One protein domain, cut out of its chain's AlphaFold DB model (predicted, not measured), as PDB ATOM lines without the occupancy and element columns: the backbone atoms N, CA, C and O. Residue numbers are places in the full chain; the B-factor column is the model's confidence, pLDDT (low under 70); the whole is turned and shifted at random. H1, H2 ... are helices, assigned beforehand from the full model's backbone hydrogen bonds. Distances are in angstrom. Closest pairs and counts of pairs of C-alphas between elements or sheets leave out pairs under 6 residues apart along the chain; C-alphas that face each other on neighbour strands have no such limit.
ATOM      1  N   LEU A   2      37.479 -43.901  63.748       74.00
ATOM      2  CA  LEU A   2      37.195 -44.302  62.357       74.00
ATOM      3  C   LEU A   2      38.392 -44.059  61.408       74.00
ATOM      4  O   LEU A   2      38.245 -44.157  60.196       74.00
ATOM      5  N   ASP A   3      39.576 -43.737  61.939       79.31
ATOM      6  CA  ASP A   3      40.671 -43.130  61.164       79.31
ATOM      7  C   ASP A   3      41.263 -44.079  60.105       79.31
ATOM      8  O   ASP A   3      41.864 -43.628  59.138       79.31
ATOM      9  N   ASN A   4      41.030 -45.386  60.262       78.06
ATOM     10  CA  ASN A   4      41.478 -46.445  59.354       78.06
ATOM     11  C   ASN A   4      40.300 -47.182  58.688       78.06
ATOM     12  O   ASN A   4      40.383 -48.379  58.411       78.06
ATOM     13  N   PHE A   5      39.167 -46.504  58.498       82.94
ATOM     14  CA  PHE A   5      38.016 -47.052  57.785       82.94
ATOM     15  C   PHE A   5      38.069 -46.669  56.306       82.94
ATOM     16  O   PHE A   5      38.009 -45.489  55.960       82.94
ATOM     17  N   TYR A   6      38.120 -47.675  55.436       78.88
ATOM     18  CA  TYR A   6      38.195 -47.498  53.988       78.88
ATOM     19  C   TYR A   6      36.953 -48.101  53.331       78.88
ATOM     20  O   TYR A   6      36.708 -49.305  53.419       78.88
ATOM     21  N   ALA A   7      36.137 -47.251  52.705       86.31
ATOM     22  CA  ALA A   7      34.926 -47.662  52.006       86.31
ATOM     23  C   ALA A   7      34.659 -46.751  50.792       86.31
ATOM     24  O   ALA A   7      34.545 -45.535  50.973       86.31
ATOM     25  N   PRO A   8      34.493 -47.309  49.576       88.31
ATOM     26  CA  PRO A   8      34.737 -48.709  49.193       88.31
ATOM     27  C   PRO A   8      36.204 -49.114  49.429       88.31
ATOM     28  O   PRO A   8      37.084 -48.276  49.280       88.31
ATOM     29  N   THR A   9      36.461 -50.368  49.813       91.81
ATOM     30  CA  THR A   9      37.830 -50.872  50.047       91.81
ATOM     31  C   THR A   9      38.442 -51.454  48.775       91.81
ATOM     32  O   THR A   9      37.745 -52.005  47.916       91.81
ATOM     33  N   GLY A  10      39.763 -51.371  48.695       94.62
ATOM     34  CA  GLY A  10      40.587 -51.871  47.617       94.62
ATOM     35  C   GLY A  10      40.954 -50.793  46.607       94.62
ATOM     36  O   GLY A  10      40.267 -49.788  46.435       94.62
ATOM     37  N   LEU A  11      42.046 -51.038  45.885       94.88
ATOM     38  CA  LEU A  11      42.443 -50.183  44.766       94.88
ATOM     39  C   LEU A  11      41.403 -50.239  43.637       94.88
ATOM     40  O   LEU A  11      40.781 -51.280  43.404       94.88
ATOM     41  N   ASP A  12      41.249 -49.146  42.884       95.12
ATOM     42  CA  ASP A  12      40.315 -49.077  41.750       95.12
ATOM     43  C   ASP A  12      40.829 -49.878  40.540       95.12
ATOM     44  O   ASP A  12      41.327 -49.337  39.554       95.12
ATOM     45  N   LEU A  13      40.705 -51.204  40.626       95.06
ATOM     46  CA  LEU A  13      41.075 -52.158  39.577       95.06
ATOM     47  C   LEU A  13      39.895 -52.533  38.668       95.06
ATOM     48  O   LEU A  13      40.024 -53.437  37.846       95.06
ATOM     49  N   LYS A  14      38.726 -51.896  38.844       96.12
ATOM     50  CA  LYS A  14      37.454 -52.313  38.217       96.12
ATOM     51  C   LYS A  14      37.147 -53.803  38.431       96.12
ATOM     52  O   LYS A  14      36.661 -54.481  37.528       96.12
ATOM     53  N   ALA A  15      37.437 -54.303  39.632       97.00
ATOM     54  CA  ALA A  15      37.210 -55.690  40.011       97.00
ATOM     55  C   ALA A  15      35.725 -56.085  39.910       97.00
ATOM     56  O   ALA A  15      34.847 -55.346  40.353       97.00
ATOM     57  N   GLN A  16      35.454 -57.262  39.346       97.12
ATOM     58  CA  GLN A  16      34.106 -57.815  39.166       97.12
ATOM     59  C   GLN A  16      33.969 -59.221  39.751       97.12
ATOM     60  O   GLN A  16      32.925 -59.553  40.308       97.12
ATOM     61  N   THR A  17      35.006 -60.054  39.625       98.50
ATOM     62  CA  THR A  17      34.999 -61.404  40.205       98.50
ATOM     63  C   THR A  17      35.494 -61.378  41.653       98.50
ATOM     64  O   THR A  17      36.255 -60.479  42.023       98.50
ATOM     65  N   PRO A  18      35.118 -62.364  42.488       98.50
ATOM     66  CA  PRO A  18      35.599 -62.450  43.867       98.50
ATOM     67  C   PRO A  18      37.126 -62.403  43.987       98.50
ATOM     68  O   PRO A  18      37.660 -61.736  44.868       98.50
ATOM     69  N   GLU A  19      37.841 -63.051  43.069       98.50
ATOM     70  CA  GLU A  19      39.304 -63.076  43.035       98.50
ATOM     71  C   GLU A  19      39.881 -61.687  42.739       98.50
ATOM     72  O   GLU A  19      40.874 -61.287  43.343       98.50
ATOM     73  N   GLN A  20      39.240 -60.925  41.849       98.50
ATOM     74  CA  GLN A  20      39.645 -59.552  41.546       98.50
ATOM     75  C   GLN A  20      39.370 -58.611  42.723       98.50
ATOM     76  O   GLN A  20      40.169 -57.714  42.980       98.50
ATOM     77  N   ILE A  21      38.266 -58.822  43.447       98.12
ATOM     78  CA  ILE A  21      37.929 -58.049  44.649       98.12
ATOM     79  C   ILE A  21      38.934 -58.360  45.766       98.12
ATOM     80  O   ILE A  21      39.445 -57.457  46.420       98.12
ATOM     81  N   ALA A  22      39.283 -59.633  45.959       98.31
ATOM     82  CA  ALA A  22      40.323 -60.016  46.910       98.31
ATOM     83  C   ALA A  22      41.669 -59.372  46.544       98.31
ATOM     84  O   ALA A  22      42.352 -58.826  47.410       98.31
ATOM     85  N   LEU A  23      42.025 -59.374  45.256       98.25
ATOM     86  CA  LEU A  23      43.243 -58.735  44.770       98.25
ATOM     87  C   LEU A  23      43.245 -57.217  45.009       98.25
ATOM     88  O   LEU A  23      44.276 -56.689  45.432       98.25
ATOM     89  N   SER A  24      42.132 -56.513  44.773       98.00
ATOM     90  CA  SER A  24      42.067 -55.060  44.987       98.00
ATOM     91  C   SER A  24      42.258 -54.690  46.456       98.00
ATOM     92  O   SER A  24      43.009 -53.758  46.747       98.00
ATOM     93  N   ILE A  25      41.655 -55.451  47.375       97.50
ATOM     94  CA  ILE A  25      41.773 -55.257  48.828       97.50
ATOM     95  C   ILE A  25      43.194 -55.571  49.309       97.50
ATOM     96  O   ILE A  25      43.810 -54.763  50.003       97.50
ATOM     97  N   LEU A  26      43.756 -56.720  48.914       97.69
ATOM     98  CA  LEU A  26      45.129 -57.099  49.277       97.69
ATOM     99  C   LEU A  26      46.149 -56.065  48.792       97.69
ATOM    100  O   LEU A  26      47.092 -55.739  49.514       97.69
ATOM    101  N   SER A  27      45.938 -55.520  47.596       97.50
ATOM    102  CA  SER A  27      46.802 -54.478  47.044       97.50
ATOM    103  C   SER A  27      46.731 -53.182  47.858       97.50
ATOM    104  O   SER A  27      47.773 -52.586  48.118       97.50
ATOM    105  N   GLU A  28      45.541 -52.767  48.309       96.62
ATOM    106  CA  GLU A  28      45.377 -51.598  49.188       96.62
ATOM    107  C   GLU A  28      46.079 -51.807  50.539       96.62
ATOM    108  O   GLU A  28      46.811 -50.927  50.988       96.62
ATOM    109  N   MET A  29      45.956 -52.991  51.150       96.25
ATOM    110  CA  MET A  29      46.642 -53.303  52.412       96.25
ATOM    111  C   MET A  29      48.168 -53.217  52.290       96.25
ATOM    112  O   MET A  29      48.824 -52.621  53.143       96.25
ATOM    113  N   VAL A  30      48.742 -53.789  51.225       97.62
ATOM    114  CA  VAL A  30      50.192 -53.720  50.977       97.62
ATOM    115  C   VAL A  30      50.627 -52.287  50.673       97.62
ATOM    116  O   VAL A  30      51.659 -51.847  51.175       97.62
ATOM    117  N   MET A  31      49.842 -51.545  49.888       96.44
ATOM    118  CA  MET A  31      50.103 -50.137  49.590       96.44
ATOM    119  C   MET A  31      50.176 -49.308  50.876       96.44
ATOM    120  O   MET A  31      51.176 -48.628  51.087       96.44
ATOM    121  N   LEU A  32      49.170 -49.402  51.751       94.56
ATOM    122  CA  LEU A  32      49.144 -48.684  53.028       94.56
ATOM    123  C   LEU A  32      50.310 -49.099  53.935       94.56
ATOM    124  O   LEU A  32      50.997 -48.237  54.483       94.56
ATOM    125  N   GLY A  33      50.587 -50.405  54.043       96.00
ATOM    126  CA  GLY A  33      51.698 -50.930  54.846       96.00
ATOM    127  C   GLY A  33      53.076 -50.441  54.387       96.00
ATOM    128  O   GLY A  33      53.963 -50.233  55.212       96.00
ATOM    129  N   ASN A  34      53.231 -50.191  53.085       96.62
ATOM    130  CA  ASN A  34      54.470 -49.706  52.481       96.62
ATOM    131  C   ASN A  34      54.487 -48.189  52.234       96.62
ATOM    132  O   ASN A  34      55.428 -47.702  51.612       96.62
ATOM    133  N   GLN A  35      53.465 -47.446  52.678       95.38
ATOM    134  CA  GLN A  35      53.311 -46.005  52.405       95.38
ATOM    135  C   GLN A  35      53.322 -45.673  50.897       95.38
ATOM    136  O   GLN A  35      53.772 -44.610  50.472       95.38
ATOM    137  N   GLY A  36      52.843 -46.605  50.072       93.81
ATOM    138  CA  GLY A  36      52.685 -46.418  48.636       93.81
ATOM    139  C   GLY A  36      51.499 -45.515  48.295       93.81
ATOM    140  O   GLY A  36      50.589 -45.315  49.095       93.81
ATOM    141  N   SER A  37      51.491 -44.997  47.067       93.25
ATOM    142  CA  SER A  37      50.476 -44.047  46.593       93.25
ATOM    143  C   SER A  37      49.404 -44.657  45.685       93.25
ATOM    144  O   SER A  37      48.397 -44.009  45.418       93.25
ATOM    145  N   GLY A  38      49.617 -45.865  45.148       91.56
ATOM    146  CA  GLY A  38      48.679 -46.518  44.218       91.56
ATOM    147  C   GLY A  38      48.594 -45.862  42.834       91.56
ATOM    148  O   GLY A  38      47.854 -46.335  41.972       91.56
ATOM    149  N   VAL A  39      49.366 -44.798  42.596       92.38
ATOM    150  CA  VAL A  39      49.462 -44.123  41.298       92.38
ATOM    151  C   VAL A  39      50.321 -44.929  40.328       92.38
ATOM    152  O   VAL A  39      51.142 -45.765  40.718       92.38
ATOM    153  N   GLN A  40      50.160 -44.667  39.034       90.25
ATOM    154  CA  GLN A  40      50.983 -45.318  38.025       90.25
ATOM    155  C   GLN A  40      52.449 -44.890  38.201       90.25
ATOM    156  O   GLN A  40      52.764 -43.722  38.036       90.25
ATOM    157  N   MET A  41      53.375 -45.823  38.435       89.44
ATOM    158  CA  MET A  41      54.806 -45.488  38.585       89.44
ATOM    159  C   MET A  41      55.356 -44.635  37.434       89.44
ATOM    160  O   MET A  41      56.187 -43.760  37.643       89.44
ATOM    161  N   ARG A  42      54.856 -44.849  36.210       89.69
ATOM    162  CA  ARG A  42      55.256 -44.065  35.036       89.69
ATOM    163  C   ARG A  42      54.966 -42.566  35.179       89.69
ATOM    164  O   ARG A  42      55.714 -41.788  34.601       89.69
ATOM    165  N   SER A  43      53.921 -42.168  35.907       88.44
ATOM    166  CA  SER A  43      53.635 -40.745  36.135       88.44
ATOM    167  C   SER A  43      54.595 -40.104  37.135       88.44
ATOM    168  O   SER A  43      54.788 -38.902  37.079       88.44
ATOM    169  N   LEU A  44      55.233 -40.887  38.012       84.38
ATOM    170  CA  LEU A  44      56.217 -40.370  38.971       84.38
ATOM    171  C   LEU A  44      57.553 -40.040  38.287       84.38
ATOM    172  O   LEU A  44      58.184 -39.038  38.593       84.38
ATOM    173  N   VAL A  45      57.945 -40.839  37.291       80.00
ATOM    174  CA  VAL A  45      59.207 -40.655  36.545       80.00
ATOM    175  C   VAL A  45      59.190 -39.398  35.661       80.00
ATOM    176  O   VAL A  45      60.241 -38.866  35.306       80.00
ATOM    177  N   THR A  46      58.011 -38.921  35.254       65.12
ATOM    178  CA  THR A  46      57.901 -37.697  34.444       65.12
ATOM    179  C   THR A  46      58.078 -36.420  35.260       65.12
ATOM    180  O   THR A  46      58.541 -35.433  34.693       65.12
ATOM    181  N   ASP A  47      57.773 -36.453  36.559       58.84
ATOM    182  CA  ASP A  47      57.867 -35.287  37.444       58.84
ATOM    183  C   ASP A  47      59.310 -35.047  37.927       58.84
ATOM    184  O   ASP A  47      59.756 -33.901  37.977       58.84
ATOM    185  N   GLU A  48      60.100 -36.107  38.135       57.78
ATOM    186  CA  GLU A  48      61.520 -35.998  38.529       57.78
ATOM    187  C   GLU A  48      62.371 -35.236  37.497       57.78
ATOM    188  O   GLU A  48      63.295 -34.506  37.848       57.78
ATOM    189  N   LYS A  49      62.029 -35.333  36.204       53.53
ATOM    190  CA  LYS A  49      62.735 -34.587  35.152       53.53
ATOM    191  C   LYS A  49      62.399 -33.101  35.111       53.53
ATOM    192  O   LYS A  49      63.150 -32.375  34.476       53.53
ATOM    193  N   ALA A  50      61.294 -32.649  35.704       54.69
ATOM    194  CA  ALA A  50      60.914 -31.237  35.705       54.69
ATOM    195  C   ALA A  50      61.591 -30.455  36.846       54.69
ATOM    196  O   ALA A  50      61.898 -29.278  36.668       54.69
ATOM    197  N   GLU A  51      61.873 -31.109  37.977       54.38
ATOM    198  CA  GLU A  51      62.556 -30.496  39.127       54.38
ATOM    199  C   GLU A  51      64.077 -30.368  38.934       54.38
ATOM    200  O   GLU A  51      64.684 -29.464  39.498       54.38
ATOM    201  N   GLU A  52      64.702 -31.187  38.078       53.56
ATOM    202  CA  GLU A  52      66.135 -31.066  37.746       53.56
ATOM    203  C   GLU A  52      66.471 -29.919  36.767       53.56
ATOM    204  O   GLU A  52      67.647 -29.610  36.573       53.56
ATOM    205  N   ILE A  53      65.473 -29.278  36.139       57.16
ATOM    206  CA  ILE A  53      65.675 -28.183  35.162       57.16
ATOM    207  C   ILE A  53      65.300 -26.791  35.704       57.16
ATOM    208  O   ILE A  53      65.241 -25.843  34.915       57.16
ATOM    209  N   SER A  54      65.046 -26.652  37.012       49.53
ATOM    210  CA  SER A  54      64.748 -25.363  37.659       49.53
ATOM    211  C   SER A  54      65.861 -24.860  38.570       49.53
ATOM    212  O   SER A  54      66.632 -25.672  39.118       49.53
TER     213      SER A  54
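What this domain is: This is residues 2 to 54 of the 54 residues of a protein of Candidatus Marinimicrobia bacterium (UniProt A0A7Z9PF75). A body built round the long helix H1, with residues 9 to 15 of the opening stretch looping past its side, bears a free arm: residues 40 to 54, mostly H2, stick out and make much of the length. The 53 printed residues hold two named helices, H1 then H2, and no named strand; the class is all helix. The whole is only just loose, close to extended, with a radius of gyration of the C-alphas of 14.8 A and spans of 46 by 27 by 16 A.

Where its parts are: H1, residues 18 to 33, measures 22.6 A from C-alpha 18 at (35.599, -62.450, 43.867) to C-alpha 33. H2, residues 41 to 51, measures 16.9 A and ends at C-alpha 51, (62.556, -30.496, 39.127).

How they stand to each other: H1 and H2 are apart, with no C-alpha of the one within 8 A of the other; a short link of 7 residues joins them. In H1 every O i to N i+4 pair is within hydrogen-bond range; in H2 1 of 7 is, beside 3 of 8 O i to N i+3 pairs.

The domain as a whole: The C-alphas farthest apart, of Pro 18 and Ser 54, are 47.6 A apart. The printed part has no cut. Residues 46 to 54 have pLDDT under 70.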